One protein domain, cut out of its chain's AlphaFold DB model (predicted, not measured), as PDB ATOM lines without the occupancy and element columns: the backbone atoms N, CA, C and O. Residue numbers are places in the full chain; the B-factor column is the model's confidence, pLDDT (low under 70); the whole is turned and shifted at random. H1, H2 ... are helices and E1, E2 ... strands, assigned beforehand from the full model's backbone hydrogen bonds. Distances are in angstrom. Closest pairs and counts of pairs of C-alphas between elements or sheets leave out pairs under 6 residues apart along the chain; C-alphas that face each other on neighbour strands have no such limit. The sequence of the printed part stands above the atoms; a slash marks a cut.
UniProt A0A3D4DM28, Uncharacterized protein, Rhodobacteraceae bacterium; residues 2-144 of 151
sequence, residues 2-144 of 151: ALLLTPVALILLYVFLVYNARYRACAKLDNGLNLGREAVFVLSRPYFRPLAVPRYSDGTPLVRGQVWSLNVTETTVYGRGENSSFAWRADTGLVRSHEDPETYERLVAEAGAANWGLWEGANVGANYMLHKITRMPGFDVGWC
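AT A GLANCE: This is residues 2 to 144 of the 151 residues of an uncharacterized protein of Rhodobacteraceae bacterium (UniProt A0A3D4DM28). One long helix, H1, sticks out with its residues 2 to 18 from a body of two antiparallel four-stranded sheets, each with a short helix packed over one face: H3 over the sheet E4 E2 E1 E9, and H2 over the sheet E5 E6 E7 E8 at the end far from H1. The 143 printed residues hold, along the chain, H1, E1 to E8, H2, H3 and E9, three named helices and nine named strands, of the mixed class. The whole is only just compact, close to loose, with a radius of gyration of the C-alphas of 17.3 A, and only just elongated, spanning 65 by 33 by 24 A.

IN THESE COORDINATES: Find C-alpha 2 at (229.026, 193.234, 224.363); from there H1, residues 2 to 24, runs 33.0 A to C-alpha 24 at (198.329, 190.613, 212.601). Next come E1, residues 25 to 28, E2, 34 to 37, E3, 39 to 42, and E4, 52 to 55. Then read E5, 69 to 72, E6, 76 to 80, 13.8 A, E7, 85 to 89, 14.1 A, and E8, 93 to 96. H2, residues 101 to 110, is 14.3 A long; H3 is 126 to 133, and E9, 141 to 143, ends at C-alpha 143 at (196.588, 185.536, 211.089).

HOW THE PARTS SIT: H1 only grazes the first sheet with residues 21 to 24; the C-alphas of Arg 24 and Trp 143 are its closest to E9, 5.6 A. In that sheet look for N 26 and O 142, 3.0 A, between E1 and E9, N 35 and O 27, 2.8 A, in the hairpin E1 and E2, and N 53 and O 36, 2.8 A, between E4 and E2. E2 runs on into E3 at 41 degrees, and E3 pairs with no named strand. H3 is on this sheet at a height of 8.2 A, only just over E2 and E1 with 3 C-alphas on each, across the strands at 83 degrees to E1 on the local plane; the closest C-alphas of H3 and E4 are those of Asn 127 and Ala 52, 4.8 A. H3 only grazes the second sheet with residues 126 to 129. That sheet is a meander, each strand the antiparallel neighbour of the one before: see N 71 and O 78, 2.8 A, N 88 and O 77, 2.7 A, and N 95 and O 87, 2.8 A. H2 is on one face of it, two layers of helix and sheet, at a height of 8.7 A; the closest C-alphas of H2 and E7 are those of Tyr 104 and Ala 87, 6.0 A. In H2 and H3 every O i to N i+4 pair is within hydrogen-bond range, in H1 16 of 19.

THE WHOLE: The C-alphas of Leu 3 and Glu 102 are the two farthest apart, 65.7 A. The body without residues 2 to 18 spans 41 by 34 by 25 A. The printed part has no cut; the links E4 to E5 and H2 to H3 are long. Look for pLDDT under 70 in residues 2 to 5 and 115 to 123.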
ATOM      1  N   ALA A   2     229.812 194.275 225.052       54.84
ATOM      2  CA  ALA A   2     229.026 193.234 224.363       54.84
ATOM      3  C   ALA A   2     227.967 192.527 225.245       54.84
ATOM      4  O   ALA A   2     226.885 192.225 224.758       54.84
ATOM      5  N   LEU A   3     228.225 192.331 226.549       55.91
ATOM      6  CA  LEU A   3     227.319 191.594 227.452       55.91
ATOM      7  C   LEU A   3     225.966 192.281 227.736       55.91
ATOM      8  O   LEU A   3     225.022 191.612 228.140       55.91
ATOM      9  N   LEU A   4     225.862 193.600 227.532       57.59
ATOM     10  CA  LEU A   4     224.623 194.373 227.724       57.59
ATOM     11  C   LEU A   4     223.796 194.503 226.435       57.59
ATOM     12  O   LEU A   4     222.602 194.778 226.501       57.59
ATOM     13  N   LEU A   5     224.403 194.275 225.265       68.62
ATOM     14  CA  LEU A   5     223.725 194.388 223.971       68.62
ATOM     15  C   LEU A   5     222.836 193.175 223.684       68.62
ATOM     16  O   LEU A   5     221.743 193.328 223.147       68.62
ATOM     17  N   THR A   6     223.264 191.983 224.096       79.44
ATOM     18  CA  THR A   6     222.514 190.734 223.917       79.44
ATOM     19  C   THR A   6     221.147 190.731 224.617       79.44
ATOM     20  O   THR A   6     220.157 190.451 223.944       79.44
ATOM     21  N   PRO A   7     221.021 191.071 225.919       81.94
ATOM     22  CA  PRO A   7     219.715 191.087 226.581       81.94
ATOM     23  C   PRO A   7     218.786 192.168 226.015       81.94
ATOM     24  O   PRO A   7     217.598 191.913 225.836       81.94
ATOM     25  N   VAL A   8     219.313 193.345 225.658       85.75
ATOM     26  CA  VAL A   8     218.522 194.412 225.021       85.75
ATOM     27  C   VAL A   8     218.007 193.966 223.650       85.75
ATOM     28  O   VAL A   8     216.824 194.131 223.360       85.75
ATOM     29  N   ALA A   9     218.857 193.343 222.832       85.12
ATOM     30  CA  ALA A   9     218.458 192.815 221.530       85.12
ATOM     31  C   ALA A   9     217.378 191.728 221.650       85.12
ATOM     32  O   ALA A   9     216.422 191.731 220.877       85.12
ATOM     33  N   LEU A  10     217.478 190.838 222.643       86.62
ATOM     34  CA  LEU A  10     216.467 189.807 222.899       86.62
ATOM     35  C   LEU A  10     215.127 190.402 223.351       86.62
ATOM     36  O   LEU A  10     214.081 189.951 222.889       86.62
ATOM     37  N   ILE A  11     215.142 191.437 224.198       85.19
ATOM     38  CA  ILE A  11     213.923 192.153 224.606       85.19
ATOM     39  C   ILE A  11     213.270 192.816 223.394       85.19
ATOM     40  O   ILE A  11     212.067 192.665 223.187       85.19
ATOM     41  N   LEU A  12     214.051 193.510 222.564       85.06
ATOM     42  CA  LEU A  12     213.543 194.150 221.350       85.06
ATOM     43  C   LEU A  12     212.967 193.125 220.367       85.06
ATOM     44  O   LEU A  12     211.883 193.345 219.831       85.06
ATOM     45  N   LEU A  13     213.643 191.989 220.177       86.88
ATOM     46  CA  LEU A  13     213.163 190.896 219.334       86.88
ATOM     47  C   LEU A  13     211.851 190.313 219.871       86.88
ATOM     48  O   LEU A  13     210.902 190.141 219.111       86.88
ATOM     49  N   TYR A  14     211.768 190.045 221.175       84.56
ATOM     50  CA  TYR A  14     210.554 189.526 221.805       84.56
ATOM     51  C   TYR A  14     209.384 190.501 221.661       84.56
ATOM     52  O   TYR A  14     208.305 190.110 221.213       84.56
ATOM     53  N   VAL A  15     209.605 191.781 221.977       79.12
ATOM     54  CA  VAL A  15     208.595 192.831 221.806       79.12
ATOM     55  C   VAL A  15     208.158 192.891 220.349       79.12
ATOM     56  O   VAL A  15     206.960 192.888 220.090       79.12
ATOM     57  N   PHE A  16     209.091 192.865 219.398       80.75
ATOM     58  CA  PHE A  16     208.770 192.878 217.974       80.75
ATOM     59  C   PHE A  16     207.925 191.668 217.559       80.75
ATOM     60  O   PHE A  16     206.903 191.846 216.902       80.75
ATOM     61  N   LEU A  17     208.294 190.454 217.973       82.69
ATOM     62  CA  LEU A  17     207.564 189.231 217.636       82.69
ATOM     63  C   LEU A  17     206.151 189.223 218.231       82.69
ATOM     64  O   LEU A  17     205.185 188.978 217.508       82.69
ATOM     65  N   VAL A  18     206.011 189.542 219.519       81.19
ATOM     66  CA  VAL A  18     204.710 189.571 220.208       81.19
ATOM     67  C   VAL A  18     203.824 190.693 219.676       81.19
ATOM     68  O   VAL A  18     202.630 190.488 219.449       81.19
ATOM     69  N   TYR A  19     204.394 191.875 219.440       77.19
ATOM     70  CA  TYR A  19     203.673 193.005 218.865       77.19
ATOM     71  C   TYR A  19     203.205 192.654 217.446       77.19
ATOM     72  O   TYR A  19     202.011 192.690 217.162       77.19
ATOM     73  N   ASN A  20     204.105 192.187 216.581       80.62
ATOM     74  CA  ASN A  20     203.769 191.762 215.223       80.62
ATOM     75  C   ASN A  20     202.666 190.690 215.212       80.62
ATOM     76  O   ASN A  20     201.709 190.808 214.448       80.62
ATOM     77  N   ALA A  21     202.739 189.703 216.109       80.12
ATOM     78  CA  ALA A  21     201.714 188.674 216.244       80.12
ATOM     79  C   ALA A  21     200.347 189.242 216.633       80.12
ATOM     80  O   ALA A  21     199.329 188.943 216.007       80.12
ATOM     81  N   ARG A  22     200.320 190.116 217.641       81.56
ATOM     82  CA  ARG A  22     199.088 190.718 218.152       81.56
ATOM     83  C   ARG A  22     198.387 191.599 217.120       81.56
ATOM     84  O   ARG A  22     197.160 191.597 217.059       81.56
ATOM     85  N   TYR A  23     199.134 192.376 216.338       84.81
ATOM     86  CA  TYR A  23     198.551 193.311 215.367       84.81
ATOM     87  C   TYR A  23     198.268 192.676 213.997       84.81
ATOM     88  O   TYR A  23     197.584 193.288 213.178       84.81
ATOM     89  N   ARG A  24     198.718 191.437 213.762       88.50
ATOM     90  CA  ARG A  24     198.329 190.613 212.601       88.50
ATOM     91  C   ARG A  24     197.051 189.808 212.805       88.50
ATOM     92  O   ARG A  24     196.498 189.314 211.821       88.50
ATOM     93  N   ALA A  25     196.574 189.719 214.045       88.31
ATOM     94  CA  ALA A  25     195.300 189.094 214.350       88.31
ATOM     95  C   ALA A  25     194.160 189.774 213.574       88.31
ATOM     96  O   ALA A  25     194.033 191.005 213.551       88.31
ATOM     97  N   CYS A  26     193.336 188.952 212.941       90.44
ATOM     98  CA  CYS A  26     192.171 189.365 212.180       90.44
ATOM     99  C   CYS A  26     191.021 188.395 212.428       90.44
ATOM    100  O   CYS A  26     191.247 187.251 212.812       90.44
ATOM    101  N   ALA A  27     189.806 188.857 212.176       90.50
ATOM    102  CA  ALA A  27     188.627 188.012 212.126       90.50
ATOM    103  C   ALA A  27     188.125 187.940 210.688       90.50
ATOM    104  O   ALA A  27     187.990 188.988 210.044       90.50
ATOM    105  N   LYS A  28     187.855 186.731 210.198       90.00
ATOM    106  CA  LYS A  28     187.159 186.566 208.920       90.00
ATOM    107  C   LYS A  28     185.688 186.938 209.085       90.00
ATOM    108  O   LYS A  28     185.093 186.674 210.127       90.00
ATOM    109  N   LEU A  29     185.139 187.592 208.072       88.88
ATOM    110  CA  LEU A  29     183.730 187.952 207.963       88.88
ATOM    111  C   LEU A  29     183.087 187.064 206.893       88.88
ATOM    112  O   LEU A  29     183.749 186.680 205.930       88.88
ATOM    113  N   ASP A  30     181.795 186.781 207.030       85.56
ATOM    114  CA  ASP A  30     181.106 185.825 206.147       85.56
ATOM    115  C   ASP A  30     180.983 186.306 204.698       85.56
ATOM    116  O   ASP A  30     180.962 185.506 203.768       85.56
ATOM    117  N   ASN A  31     181.030 187.621 204.486       88.56
ATOM    118  CA  ASN A  31     181.084 188.235 203.157       88.56
ATOM    119  C   ASN A  31     182.461 188.141 202.468       88.56
ATOM    120  O   ASN A  31     182.675 188.759 201.425       88.56
ATOM    121  N   GLY A  32     183.413 187.408 203.051       89.69
ATOM    122  CA  GLY A  32     184.742 187.165 202.487       89.69
ATOM    123  C   GLY A  32     185.786 188.243 202.795       89.69
ATOM    124  O   GLY A  32     186.961 188.063 202.462       89.69
ATOM    125  N   LEU A  33     185.404 189.343 203.453       93.25
ATOM    126  CA  LEU A  33     186.364 190.311 203.982       93.25
ATOM    127  C   LEU A  33     186.932 189.864 205.329       93.25
ATOM    128  O   LEU A  33     186.415 188.995 206.019       93.25
ATOM    129  N   ASN A  34     188.004 190.530 205.735       93.62
ATOM    130  CA  ASN A  34     188.611 190.384 207.045       93.62
ATOM    131  C   ASN A  34     188.498 191.693 207.816       93.62
ATOM    132  O   ASN A  34     188.830 192.760 207.298       93.62
ATOM    133  N   LEU A  35     188.152 191.626 209.095       92.88
ATOM    134  CA  LEU A  35     188.343 192.741 210.011       92.88
ATOM    135  C   LEU A  35     189.707 192.603 210.688       92.88
ATOM    136  O   LEU A  35     189.985 191.611 211.357       92.88
ATOM    137  N   GLY A  36     190.578 193.596 210.536       93.25
ATOM    138  CA  GLY A  36     191.907 193.563 211.148       93.25
ATOM    139  C   GLY A  36     192.563 194.931 211.187       93.25
ATOM    140  O   GLY A  36     191.919 195.941 210.926       93.25
ATOM    141  N   ARG A  37     193.843 194.984 211.552       93.25
ATOM    142  CA  ARG A  37     194.601 196.242 211.586       93.25
ATOM    143  C   ARG A  37     195.054 196.643 210.183       93.25
ATOM    144  O   ARG A  37     195.442 195.791 209.392       93.25
ATOM    145  N   GLU A  38     195.044 197.939 209.897       92.25
ATOM    146  CA  GLU A  38     195.521 198.507 208.630       92.25
ATOM    147  C   GLU A  38     197.013 198.214 208.387       92.25
ATOM    148  O   GLU A  38     197.415 197.887 207.274       92.25
ATOM    149  N   ALA A  39     197.822 198.300 209.442       90.50
ATOM    150  CA  ALA A  39     199.233 197.934 209.476       90.50
ATOM    151  C   ALA A  39     199.629 197.557 210.915       90.50
ATOM    152  O   ALA A  39     198.837 197.742 211.842       90.50
ATOM    153  N   VAL A  40     200.847 197.053 211.124       87.94
ATOM    154  CA  VAL A  40     201.400 196.861 212.478       87.94
ATOM    155  C   VAL A  40     201.807 198.208 213.080       87.94
ATOM    156  O   VAL A  40     201.446 198.496 214.219       87.94
ATOM    157  N   PHE A  41     202.475 199.058 212.297       85.44
ATOM    158  CA  PHE A  41     202.868 200.415 212.679       85.44
ATOM    159  C   PHE A  41     202.319 201.441 211.683       85.44
ATOM    160  O   PHE A  41     202.503 201.287 210.476       85.44
ATOM    161  N   VAL A  42     201.676 202.500 212.184       86.44
ATOM    162  CA  VAL A  42     201.182 203.622 211.364       86.44
ATOM    163  C   VAL A  42     201.883 204.906 211.798       86.44
ATOM    164  O   VAL A  42     201.599 205.427 212.873       86.44
ATOM    165  N   LEU A  43     202.821 205.393 210.986       87.00
ATOM    166  CA  LEU A  43     203.750 206.474 211.330       87.00
ATOM    167  C   LEU A  43     203.097 207.859 211.349       87.00
ATOM    168  O   LEU A  43     203.511 208.704 212.136       87.00
ATOM    169  N   SER A  44     202.038 208.081 210.569       86.88
ATOM    170  CA  SER A  44     201.247 209.321 210.596       86.88
ATOM    171  C   SER A  44     200.420 209.510 211.867       86.88
ATOM    172  O   SER A  44     199.844 210.581 212.063       86.88
ATOM    173  N   ARG A  45     200.319 208.497 212.740       81.88
ATOM    174  CA  ARG A  45     199.467 208.559 213.932       81.88
ATOM    175  C   ARG A  45     200.268 208.666 215.227       81.88
ATOM    176  O   ARG A  45     201.270 207.968 215.392       81.88
ATOM    177  N   PRO A  46     199.774 209.445 216.211       80.88
ATOM    178  CA  PRO A  46     200.346 209.462 217.550       80.88
ATOM    179  C   PRO A  46     200.487 208.047 218.123       80.88
ATOM    180  O   PRO A  46     199.565 207.228 218.033       80.88
ATOM    181  N   TYR A  47     201.646 207.771 218.727       78.06
ATOM    182  CA  TYR A  47     201.989 206.481 219.341       78.06
ATOM    183  C   TYR A  47     201.981 205.284 218.380       78.06
ATOM    184  O   TYR A  47     201.819 204.145 218.821       78.06
ATOM    185  N   PHE A  48     202.110 205.528 217.073       79.56
ATOM    186  CA  PHE A  48     202.122 204.499 216.029       79.56
ATOM    187  C   PHE A  48     200.885 203.594 216.026       79.56
ATOM    188  O   PHE A  48     200.928 202.475 215.513       79.56
ATOM    189  N   ARG A  49     199.780 204.055 216.637       79.75
ATOM    190  CA  ARG A  49     198.647 203.201 216.992       79.75
ATOM    191  C   ARG A  49     197.878 202.780 215.737       79.75
ATOM    192  O   ARG A  49     197.190 203.622 215.142       79.75
ATOM    193  N   PRO A  50     197.883 201.484 215.386       86.50
ATOM    194  CA  PRO A  50     197.221 201.027 214.180       86.50
ATOM    195  C   PRO A  50     195.706 201.026 214.353       86.50
ATOM    196  O   PRO A  50     195.178 200.716 215.428       86.50
ATOM    197  N   LEU A  51     194.993 201.348 213.282       91.06
ATOM    198  CA  LEU A  51     193.536 201.364 213.244       91.06
ATOM    199  C   LEU A  51     193.005 200.039 212.726       91.06
ATOM    200  O   LEU A  51     193.625 199.408 211.874       91.06
ATOM    201  N   ALA A  52     191.880 199.595 213.275       92.50
ATOM    202  CA  ALA A  52     191.154 198.486 212.686       92.50
ATOM    203  C   ALA A  52     190.334 198.981 211.491       92.50
ATOM    204  O   ALA A  52     189.703 200.035 211.583       92.50
ATOM    205  N   VAL A  53     190.338 198.211 210.408       94.31
ATOM    206  CA  VAL A  53     189.625 198.478 209.157       94.31
ATOM    207  C   VAL A  53     189.172 197.149 208.533       94.31
ATOM    208  O   VAL A  53     189.804 196.114 208.783       94.31
ATOM    209  N   PRO A  54     188.097 197.137 207.726       94.12
ATOM    210  CA  PRO A  54     187.810 196.023 206.829       94.12
ATOM    211  C   PRO A  54     188.904 195.909 205.765       94.12
ATOM    212  O   PRO A  54     189.459 196.917 205.316       94.12
ATOM    213  N   ARG A  55     189.229 194.683 205.368       94.38
ATOM    214  CA  ARG A  55     190.317 194.363 204.444       94.38
ATOM    215  C   ARG A  55     189.926 193.212 203.542       94.38
ATOM    216  O   ARG A  55     189.162 192.340 203.945       94.38
ATOM    217  N   TYR A  56     190.518 193.189 202.365       94.50
ATOM    218  CA  TYR A  56     190.459 192.047 201.471       94.50
ATOM    219  C   TYR A  56     191.286 190.870 202.016       94.50
ATOM    220  O   TYR A  56     192.025 190.987 203.005       94.50
ATOM    221  N   SER A  57     191.148 189.708 201.381       91.00
ATOM    222  CA  SER A  57     191.864 188.478 201.743       91.00
ATOM    223  C   SER A  57     193.384 188.588 201.582       91.00
ATOM    224  O   SER A  57     194.127 187.968 202.341       91.00
ATOM    225  N   ASP A  58     193.847 189.433 200.661       90.88
ATOM    226  CA  ASP A  58     195.261 189.749 200.423       90.88
ATOM    227  C   ASP A  58     195.867 190.716 201.468       90.88
ATOM    228  O   ASP A  58     197.072 190.969 201.460       90.88
ATOM    229  N   GLY A  59     195.050 191.245 202.387       89.56
ATOM    230  CA  GLY A  59     195.451 192.209 203.413       89.56
ATOM    231  C   GLY A  59     195.320 193.678 203.008       89.56
ATOM    232  O   GLY A  59     195.546 194.553 203.851       89.56
ATOM    233  N   THR A  60     194.922 193.971 201.769       92.88
ATOM    234  CA  THR A  60     194.682 195.337 201.299       92.88
ATOM    235  C   THR A  60     193.505 195.950 202.071       92.88
ATOM    236  O   THR A  60     192.437 195.340 202.156       92.88
ATOM    237  N   PRO A  61     193.650 197.150 202.666       93.25
ATOM    238  CA  PRO A  61     192.552 197.792 203.375       93.25
ATOM    239  C   PRO A  61     191.458 198.248 202.412       93.25
ATOM    240  O   PRO A  61     191.744 198.943 201.438       93.25
ATOM    241  N   LEU A  62     190.206 197.897 202.724       94.56
ATOM    242  CA  LEU A  62     189.028 198.339 201.978       94.56
ATOM    243  C   LEU A  62     188.889 199.861 202.070       94.56
ATOM    244  O   LEU A  62     188.748 200.564 201.074       94.56
ATOM    245  N   VAL A  63     188.969 200.370 203.297       93.81
ATOM    246  CA  VAL A  63     189.023 201.798 203.601       93.81
ATOM    247  C   VAL A  63     190.206 202.077 204.510       93.81
ATOM    248  O   VAL A  63     190.658 201.215 205.262       93.81
ATOM    249  N   ARG A  64     190.721 203.297 204.412       90.44
ATOM    250  CA  ARG A  64     191.891 203.768 205.149       90.44
ATOM    251  C   ARG A  64     191.461 204.769 206.214       90.44
ATOM    252  O   ARG A  64     190.449 205.447 206.035       90.44
ATOM    253  N   GLY A  65     192.252 204.881 207.276       89.38
ATOM    254  CA  GLY A  65     191.971 205.809 208.370       89.38
ATOM    255  C   GLY A  65     190.920 205.296 209.356       89.38
ATOM    256  O   GLY A  65     190.653 204.095 209.463       89.38
ATOM    257  N   GLN A  66     190.367 206.209 210.152       90.31
ATOM    258  CA  GLN A  66     189.448 205.842 211.230       90.31
ATOM    259  C   GLN A  66     188.083 205.420 210.674       90.31
ATOM    260  O   GLN A  66     187.431 206.163 209.948       90.31
ATOM    261  N   VAL A  67     187.612 204.239 211.079       93.12
ATOM    262  CA  VAL A  67     186.241 203.777 210.822       93.12
ATOM    263  C   VAL A  67     185.419 203.960 212.097       93.12
ATOM    264  O   VAL A  67     185.643 203.273 213.102       93.12
ATOM    265  N   TRP A  68     184.518 204.939 212.066       90.12
ATOM    266  CA  TRP A  68     183.702 205.398 213.193       90.12
ATOM    267  C   TRP A  68     182.487 204.515 213.446       90.12
ATOM    268  O   TRP A  68     182.159 204.256 214.600       90.12
ATOM    269  N   SER A  69     181.872 204.020 212.377       90.31
ATOM    270  CA  SER A  69     180.825 203.005 212.431       90.31
ATOM    271  C   SER A  69     181.078 201.962 211.357       90.31
ATOM    272  O   SER A  69     181.548 202.289 210.265       90.31
ATOM    273  N   LEU A  70     180.794 200.707 211.683       90.69
ATOM    274  CA  LEU A  70     180.943 199.589 210.774       90.69
ATOM    275  C   LEU A  70     179.814 198.595 211.022       90.69
ATOM    276  O   LEU A  70     179.693 198.062 212.118       90.69
ATOM    277  N   ASN A  71     179.034 198.347 209.982       90.81
ATOM    278  CA  ASN A  71     177.989 197.345 209.916       90.81
ATOM    279  C   ASN A  71     178.446 196.244 208.964       90.81
ATOM    280  O   ASN A  71     178.998 196.517 207.894       90.81
ATOM    281  N   VAL A  72     178.232 195.001 209.376       89.56
ATOM    282  CA  VAL A  72     178.617 193.809 208.619       89.56
ATOM    283  C   VAL A  72     177.412 192.887 208.528       89.56
ATOM    284  O   VAL A  72     176.779 192.597 209.549       89.56
ATOM    285  N   THR A  73     177.128 192.442 207.309       90.12
ATOM    286  CA  THR A  73     176.149 191.406 206.970       90.12
ATOM    287  C   THR A  73     176.834 190.310 206.153       90.12
ATOM    288  O   THR A  73     178.004 190.450 205.776       90.12
ATOM    289  N   GLU A  74     176.114 189.225 205.862       90.00
ATOM    290  CA  GLU A  74     176.613 188.110 205.045       90.00
ATOM    291  C   GLU A  74     177.056 188.537 203.640       90.00
ATOM    292  O   GLU A  74     177.913 187.897 203.041       90.00
ATOM    293  N   THR A  75     176.508 189.635 203.110       92.69
ATOM    294  CA  THR A  75     176.795 190.091 201.741       92.69
ATOM    295  C   THR A  75     177.491 191.442 201.694       92.69
ATOM    296  O   THR A  75     178.236 191.712 200.755       92.69
ATOM    297  N   THR A  76     177.263 192.308 202.685       94.31
ATOM    298  CA  THR A  76     177.596 193.732 202.579       94.31
ATOM    299  C   THR A  76     178.343 194.226 203.817       94.31
ATOM    300  O   THR A  76     178.033 193.868 204.954       94.31
ATOM    301  N   VAL A  77     179.326 195.099 203.601       94.00
ATOM    302  CA  VAL A  77     179.972 195.890 204.656       94.00
ATOM    303  C   VAL A  77     179.716 197.355 204.387       94.00
ATOM    304  O   VAL A  77     180.046 197.842 203.314       94.00
ATOM    305  N   TYR A  78     179.185 198.087 205.358       94.25
ATOM    306  CA  TYR A  78     178.944 199.518 205.199       94.25
ATOM    307  C   TYR A  78     179.156 200.279 206.500       94.25
ATOM    308  O   TYR A  78     179.121 199.717 207.592       94.25
ATOM    309  N   GLY A  79     179.408 201.578 206.408       93.19
ATOM    310  CA  GLY A  79     179.671 202.383 207.592       93.19
ATOM    311  C   GLY A  79     180.217 203.764 207.281       93.19
ATOM    312  O   GLY A  79     180.158 204.240 206.147       93.19
ATOM    313  N   ARG A  80     180.761 204.414 208.312       93.81
ATOM    314  CA  ARG A  80     181.339 205.757 208.227       93.81
ATOM    315  C   ARG A  80     182.839 205.714 208.481       93.81
ATOM    316  O   ARG A  80     183.284 205.409 209.588       93.81
ATOM    317  N   GLY A  81     183.607 206.038 207.445       92.00
ATOM    318  CA  GLY A  81     185.039 206.293 207.538       92.00
ATOM    319  C   GLY A  81     185.340 207.745 207.908       92.00
ATOM    320  O   GLY A  81     184.439 208.546 208.146       92.00
ATOM    321  N   GLU A  82     186.624 208.079 207.926       87.25
ATOM    322  CA  GLU A  82     187.132 209.412 208.261       87.25
ATOM    323  C   GLU A  82     186.672 210.488 207.270       87.25
ATOM    324  O   GLU A  82     186.287 211.574 207.687       87.25
ATOM    325  N   ASN A  83     186.630 210.149 205.977       85.25
ATOM    326  CA  ASN A  83     186.320 211.101 204.904       85.25
ATOM    327  C   ASN A  83     184.906 210.946 204.330       85.25
ATOM    328  O   ASN A  83     184.349 211.902 203.800       85.25
ATOM    329  N   SER A  84     184.326 209.743 204.374       92.19
ATOM    330  CA  SER A  84     183.022 209.476 203.762       92.19
ATOM    331  C   SER A  84     182.341 208.251 204.361       92.19
ATOM    332  O   SER A  84     183.000 207.364 204.918       92.19
ATOM    333  N   SER A  85     181.023 208.157 204.174       95.88
ATOM    334  CA  SER A  85     180.348 206.865 204.267       95.88
ATOM    335  C   SER A  85     180.768 205.975 203.095       95.88
ATOM    336  O   SER A  85     181.167 206.463 202.028       95.88
ATOM    337  N   PHE A  86     180.738 204.668 203.320       96.88
ATOM    338  CA  PHE A  86     181.111 203.669 202.331       96.88
ATOM    339  C   PHE A  86     180.240 202.426 202.461       96.88
ATOM    340  O   PHE A  86     179.771 202.107 203.555       96.88
ATOM    341  N   ALA A  87     180.072 201.726 201.349       97.12
ATOM    342  CA  ALA A  87     179.488 200.400 201.272       97.12
ATOM    343  C   ALA A  87     180.366 199.531 200.367       97.12
ATOM    344  O   ALA A  87     181.010 200.028 199.447       97.12
ATOM    345  N   TRP A  88     180.422 198.238 200.636       97.25
ATOM    346  CA  TRP A  88     181.106 197.263 199.807       97.25
ATOM    347  C   TRP A  88     180.282 195.992 199.729       97.25
ATOM    348  O   TRP A  88     179.770 195.520 200.747       97.25
ATOM    349  N   ARG A  89     180.218 195.430 198.525       96.88
ATOM    350  CA  ARG A  89     179.672 194.105 198.234       96.88
ATOM    351  C   ARG A  89     180.554 193.435 197.187       96.88
ATOM    352  O   ARG A  89     181.140 194.122 196.354       96.88
ATOM    353  N   ALA A  90     180.659 192.110 197.220       95.44
ATOM    354  CA  ALA A  90     181.560 191.367 196.339       95.44
ATOM    355  C   ALA A  90     181.279 191.562 194.834       95.44
ATOM    356  O   ALA A  90     182.216 191.568 194.042       95.44
ATOM    357  N   ASP A  91     180.015 191.740 194.445       95.62
ATOM    358  CA  ASP A  91     179.583 191.930 193.051       95.62
ATOM    359  C   ASP A  91     179.780 193.364 192.525       95.62
ATOM    360  O   ASP A  91     179.946 193.566 191.325       95.62
ATOM    361  N   THR A  92     179.775 194.354 193.418       96.69
ATOM    362  CA  THR A  92     179.755 195.786 193.081       96.69
ATOM    363  C   THR A  92     181.093 196.465 193.382       96.69
ATOM    364  O   THR A  92     181.468 197.442 192.741       96.69
ATOM    365  N   GLY A  93     181.845 195.948 194.353       96.56
ATOM    366  CA  GLY A  93     183.050 196.583 194.870       96.56
ATOM    367  C   GLY A  93     182.753 197.681 195.893       96.56
ATOM    368  O   GLY A  93     181.689 197.721 196.511       96.56
ATOM    369  N   LEU A  94     183.752 198.535 196.135       97.19
ATOM    370  CA  LEU A  94     183.672 199.631 197.103       97.19
ATOM    371  C   LEU A  94     182.957 200.828 196.476       97.19
ATOM    372  O   LEU A  94     183.405 201.351 195.463       97.19
ATOM    373  N   VAL A  95     181.927 201.314 197.156       97.69
ATOM    374  CA  VAL A  95     181.142 202.488 196.780       97.69
ATOM    375  C   VAL A  95     181.209 203.512 197.903       97.69
ATOM    376  O   VAL A  95     181.089 203.174 199.087       97.69
ATOM    377  N   ARG A  96     181.400 204.785 197.552       97.19
ATOM    378  CA  ARG A  96     181.386 205.895 198.507       97.19
ATOM    379  C   ARG A  96     180.153 206.749 198.288       97.19
ATOM    380  O   ARG A  96     179.882 207.166 197.170       97.19
ATOM    381  N   SER A  97     179.478 207.103 199.377       96.44
ATOM    382  CA  SER A  97     178.209 207.841 199.317       96.44
ATOM    383  C   SER A  97     178.308 209.214 198.641       96.44
ATOM    384  O   SER A  97     177.299 209.760 198.225       96.44
ATOM    385  N   HIS A  98     179.501 209.811 198.592       95.44
ATOM    386  CA  HIS A  98     179.722 211.117 197.969       95.44
ATOM    387  C   HIS A  98     180.099 211.026 196.482       95.44
ATOM    388  O   HIS A  98     180.024 212.032 195.788       95.44
ATOM    389  N   GLU A  99     180.527 209.850 196.019       96.94
ATOM    390  CA  GLU A  99     180.885 209.590 194.620       96.94
ATOM    391  C   GLU A  99     179.674 209.027 193.869       96.94
ATOM    392  O   GLU A  99     179.355 209.493 192.780       96.94
ATOM    393  N   ASP A 100     178.975 208.067 194.483       97.44
ATOM    394  CA  ASP A 100     177.776 207.426 193.942       97.44
ATOM    395  C   ASP A 100     176.754 207.175 195.074       97.44
ATOM    396  O   ASP A 100     176.773 206.123 195.729       97.44
ATOM    397  N   PRO A 101     175.890 208.166 195.370       97.25
ATOM    398  CA  PRO A 101     174.906 208.061 196.442       97.25
ATOM    399  C   PRO A 101     173.805 207.042 196.137       97.25
ATOM    400  O   PRO A 101     173.333 206.374 197.053       97.25
ATOM    401  N   GLU A 102     173.400 206.894 194.874       98.06
ATOM    402  CA  GLU A 102     172.291 206.015 194.489       98.06
ATOM    403  C   GLU A 102     172.666 204.544 194.689       98.06
ATOM    404  O   GLU A 102     171.940 203.793 195.349       98.06
ATOM    405  N   THR A 103     173.847 204.142 194.210       97.75
ATOM    406  CA  THR A 103     174.348 202.784 194.437       97.75
ATOM    407  C   THR A 103     174.601 202.535 195.922       97.75
ATOM    408  O   THR A 103     174.290 201.451 196.417       97.75
ATOM    409  N   TYR A 104     175.127 203.521 196.655       97.69
ATOM    410  CA  TYR A 104     175.346 203.394 198.096       97.69
ATOM    411  C   TYR A 104     174.042 203.093 198.852       97.69
ATOM    412  O   TYR A 104     173.990 202.112 199.596       97.69
ATOM    413  N   GLU A 105     172.989 203.892 198.647       96.94
ATOM    414  CA  GLU A 105     171.707 203.711 199.343       96.94
ATOM    415  C   GLU A 105     171.068 202.361 198.999       96.94
ATOM    416  O   GLU A 105     170.594 201.655 199.891       96.94
ATOM    417  N   ARG A 106     171.141 201.939 197.727       97.56
ATOM    418  CA  ARG A 106     170.677 200.610 197.305       97.56
ATOM    419  C   ARG A 106     171.411 199.491 198.046       97.56
ATOM    420  O   ARG A 106     170.768 198.604 198.607       97.56
ATOM    421  N   LEU A 107     172.746 199.535 198.089       96.88
ATOM    422  CA  LEU A 107     173.547 198.509 198.765       96.88
ATOM    423  C   LEU A 107     173.227 198.421 200.262       96.88
ATOM    424  O   LEU A 107     173.170 197.318 200.803       96.88
ATOM    425  N   VAL A 108     173.014 199.563 200.925       93.81
ATOM    426  CA  VAL A 108     172.647 199.614 202.348       93.81
ATOM    427  C   VAL A 108     171.241 199.058 202.578       93.81
ATOM    428  O   VAL A 108     171.057 198.262 203.497       93.81
ATOM    429  N   ALA A 109     170.265 199.420 201.741       93.88
ATOM    430  CA  ALA A 109     168.889 198.934 201.855       93.88
ATOM    431  C   ALA A 109     168.783 197.412 201.658       93.88
ATOM    432  O   ALA A 109     168.027 196.736 202.354       93.88
ATOM    433  N   GLU A 110     169.571 196.861 200.738       94.88
ATOM    434  CA  GLU A 110     169.600 195.429 200.426       94.88
ATOM    435  C   GLU A 110     170.455 194.601 201.401       94.88
ATOM    436  O   GLU A 110     170.396 193.373 201.376       94.88
ATOM    437  N   ALA A 111     171.275 195.237 202.247       89.50
ATOM    438  CA  ALA A 111     172.227 194.540 203.113       89.50
ATOM    439  C   ALA A 111     171.555 193.624 204.152       89.50
ATOM    440  O   ALA A 111     172.189 192.669 204.606       89.50
ATOM    441  N   GLY A 112     170.301 193.913 204.518       84.94
ATOM    442  CA  GLY A 112     169.563 193.213 205.566       84.94
ATOM    443  C   GLY A 112     169.952 193.661 206.980       84.94
ATOM    444  O   GLY A 112     170.457 194.766 207.189       84.94
ATOM    445  N   ALA A 113     169.691 192.807 207.972       82.75
ATOM    446  CA  ALA A 113     169.996 193.101 209.370       82.75
ATOM    447  C   ALA A 113     171.514 193.137 209.616       82.75
ATOM    448  O   ALA A 113     172.243 192.191 209.318       82.75
ATOM    449  N   ALA A 114     171.992 194.246 210.180       80.56
ATOM    450  CA  ALA A 114     173.400 194.455 210.477       80.56
ATOM    451  C   ALA A 114     173.833 193.940 211.849       80.56
ATOM    452  O   ALA A 114     173.061 193.931 212.808       80.56
ATOM    453  N   ASN A 115     175.144 193.704 211.950       67.38
ATOM    454  CA  ASN A 115     175.873 193.304 213.156       67.38
ATOM    455  C   ASN A 115     175.734 191.818 213.474       67.38
ATOM    456  O   ASN A 115     175.443 191.404 214.598       67.38
ATOM    457  N   TRP A 116     176.020 191.021 212.449       58.81
ATOM    458  CA  TRP A 116     176.194 189.584 212.561       58.81
ATOM    459  C   TRP A 116     177.085 189.204 213.758       58.81
ATOM    460  O   TRP A 116     178.237 189.635 213.873       58.81
ATOM    461  N   GLY A 117     176.512 188.439 214.692       54.28
ATOM    462  CA  GLY A 117     177.178 187.989 215.921       54.28
ATOM    463  C   GLY A 117     177.432 189.073 216.983       54.28
ATOM    464  O   GLY A 117     178.072 188.799 217.999       54.28
ATOM    465  N   LEU A 118     176.940 190.303 216.795       57.31
ATOM    466  CA  LEU A 118     177.161 191.445 217.681       57.31
ATOM    467  C   LEU A 118     175.896 192.301 217.819       57.31
ATOM    468  O   LEU A 118     175.843 193.333 217.188       57.31
ATOM    469  N   TRP A 119     174.941 191.933 218.685       51.84
ATOM    470  CA  TRP A 119     173.780 192.757 219.112       51.84
ATOM    471  C   TRP A 119     173.248 193.732 218.034       51.84
ATOM    472  O   TRP A 119     173.783 194.833 217.875       51.84
ATOM    473  N   GLU A 120     172.183 193.339 217.329       50.62
ATOM    474  CA  GLU A 120     171.518 194.149 216.296       50.62
ATOM    475  C   GLU A 120     171.428 195.642 216.676       50.62
ATOM    476  O   GLU A 120     171.010 196.008 217.775       50.62
ATOM    477  N   GLY A 121     171.856 196.517 215.760       48.06
ATOM    478  CA  GLY A 121     171.831 197.976 215.937       48.06
ATOM    479  C   GLY A 121     173.103 198.615 216.514       48.06
ATOM    480  O   GLY A 121     173.171 199.843 216.620       48.06
ATOM    481  N   ALA A 122     174.136 197.838 216.847       55.31
ATOM    482  CA  ALA A 122     175.401 198.370 217.351       55.31
ATOM    483  C   ALA A 122     176.244 199.046 216.246       55.31
ATOM    484  O   ALA A 122     177.201 198.474 215.737       55.31
ATOM    485  N   ASN A 123     175.957 200.312 215.920       64.81
ATOM    486  CA  ASN A 123     176.853 201.152 215.114       64.81
ATOM    487  C   ASN A 123     178.149 201.453 215.891       64.81
ATOM    488  O   ASN A 123     178.268 202.477 216.565       64.81
ATOM    489  N   VAL A 124     179.129 200.552 215.812       77.56
ATOM    490  CA  VAL A 124     180.396 200.657 216.547       77.56
ATOM    491  C   VAL A 124     181.580 200.862 215.616       77.56
ATOM    492  O   VAL A 124     181.615 200.380 214.485       77.56
ATOM    493  N   GLY A 125     182.601 201.562 216.106       86.81
ATOM    494  CA  GLY A 125     183.841 201.730 215.358       86.81
ATOM    495  C   GLY A 125     184.582 200.406 215.177       86.81
ATOM    496  O   GLY A 125     184.594 199.552 216.069       86.81
ATOM    497  N   ALA A 126     185.292 200.265 214.057       90.38
ATOM    498  CA  ALA A 126     186.005 199.033 213.708       90.38
ATOM    499  C   ALA A 126     187.008 198.586 214.788       90.38
ATOM    500  O   ALA A 126     187.226 197.394 214.990       90.38
ATOM    501  N   ASN A 127     187.606 199.533 215.524       89.88
ATOM    502  CA  ASN A 127     188.527 199.228 216.625       89.88
ATOM    503  C   ASN A 127     187.846 198.487 217.778       89.88
ATOM    504  O   ASN A 127     188.421 197.542 218.320       89.88
ATOM    505  N   TYR A 128     186.646 198.933 218.152       88.00
ATOM    506  CA  TYR A 128     185.845 198.279 219.178       88.00
ATOM    507  C   TYR A 128     185.363 196.920 218.674       88.00
ATOM    508  O   TYR A 128     185.502 195.923 219.380       88.00
ATOM    509  N   MET A 129     184.886 196.863 217.426       88.00
ATOM    510  CA  MET A 129     184.403 195.621 216.831       88.00
ATOM    511  C   MET A 129     185.493 194.547 216.776       88.00
ATOM    512  O   MET A 129     185.288 193.453 217.290       88.00
ATOM    513  N   LEU A 130     186.691 194.873 216.277       89.75
ATOM    514  CA  LEU A 130     187.821 193.938 216.259       89.75
ATOM    515  C   LEU A 130     188.179 193.460 217.674       89.75
ATOM    516  O   LEU A 130     188.399 192.273 217.899       89.75
ATOM    517  N   HIS A 131     188.221 194.375 218.644       87.12
ATOM    518  CA  HIS A 131     188.508 194.029 220.036       87.12
ATOM    519  C   HIS A 131     187.485 193.061 220.641       87.12
ATOM    520  O   HIS A 131     187.862 192.182 221.412       87.12
ATOM    521  N   LYS A 132     186.204 193.226 220.300       86.06
ATOM    522  CA  LYS A 132     185.127 192.364 220.786       86.06
ATOM    523  C   LYS A 132     185.146 191.006 220.082       86.06
ATOM    524  O   LYS A 132     185.178 189.989 220.764       86.06
ATOM    525  N   ILE A 133     185.218 190.988 218.748       85.81
ATOM    526  CA  ILE A 133     185.211 189.759 217.937       85.81
ATOM    527  C   ILE A 133     186.373 188.837 218.300       85.81
ATOM    528  O   ILE A 133     186.164 187.657 218.545       85.81
ATOM    529  N   THR A 134     187.582 189.386 218.443       84.31
ATOM    530  CA  THR A 134     188.776 188.598 218.811       84.31
ATOM    531  C   THR A 134     188.694 187.912 220.180       84.31
ATOM    532  O   THR A 134     189.555 187.099 220.503       84.31
ATOM    533  N   ARG A 135     187.696 188.246 221.007       83.38
ATOM    534  CA  ARG A 135     187.483 187.682 222.347       83.38
ATOM    535  C   ARG A 135     186.230 186.818 222.457       83.38
ATOM    536  O   ARG A 135     186.018 186.226 223.511       83.38
ATOM    537  N   MET A 136     185.388 186.778 221.427       78.75
ATOM    538  CA  MET A 136     184.159 185.993 221.456       78.75
ATOM    539  C   MET A 136     184.420 184.566 220.964       78.75
ATOM    540  O   MET A 136     185.122 184.386 219.968       78.75
ATOM    541  N   PRO A 137     183.855 183.546 221.631       71.00
ATOM    542  CA  PRO A 137     183.889 182.185 221.119       71.00
ATOM    543  C   PRO A 137     183.058 182.092 219.829       71.00
ATOM    544  O   PRO A 137     181.996 182.701 219.733       71.00
ATOM    545  N   GLY A 138     183.541 181.327 218.846       71.81
ATOM    546  CA  GLY A 138     182.821 181.058 217.593       71.81
ATOM    547  C   GLY A 138     183.248 181.886 216.377       71.81
ATOM    548  O   GLY A 138     182.769 181.608 215.284       71.81
ATOM    549  N   PHE A 139     184.165 182.847 216.521       73.94
ATOM    550  CA  PHE A 139     184.739 183.565 215.375       73.94
ATOM    551  C   PHE A 139     186.044 182.924 214.888       73.94
ATOM    552  O   PHE A 139     186.904 182.572 215.699       73.94
ATOM    553  N   ASP A 140     186.219 182.839 213.563       80.19
ATOM    554  CA  ASP A 140     187.487 182.443 212.934       80.19
ATOM    555  C   ASP A 140     188.497 183.592 213.049       80.19
ATOM    556  O   ASP A 140     188.609 184.476 212.189       80.19
ATOM    557  N   VAL A 141     189.185 183.612 214.192       83.12
ATOM    558  CA  VAL A 141     190.265 184.546 214.489       83.12
ATOM    559  C   VAL A 141     191.581 183.891 214.106       83.12
ATOM    560  O   VAL A 141     192.004 182.905 214.708       83.12
ATOM    561  N   GLY A 142     192.261 184.483 213.132       84.75
ATOM    562  CA  GLY A 142     193.501 183.951 212.593       84.75
ATOM    563  C   GLY A 142     194.553 185.022 212.360       84.75
ATOM    564  O   GLY A 142     194.455 186.167 212.812       84.75
ATOM    565  N   TRP A 143     195.589 184.626 211.629       86.25
ATOM    566  CA  TRP A 143     196.588 185.536 211.089       86.25
ATOM    567  C   TRP A 143     196.239 185.887 209.651       86.25
ATOM    568  O   TRP A 143     196.126 185.002 208.807       86.25
ATOM    569  N   CYS A 144     196.138 187.183 209.366       85.62
ATOM    570  CA  CYS A 144     195.991 187.680 208.002       85.62
ATOM    571  C   CYS A 144     197.272 188.383 207.542       85.62
ATOM    572  O   CYS A 144     198.028 188.903 208.377       85.62
TER     573      CYS A 144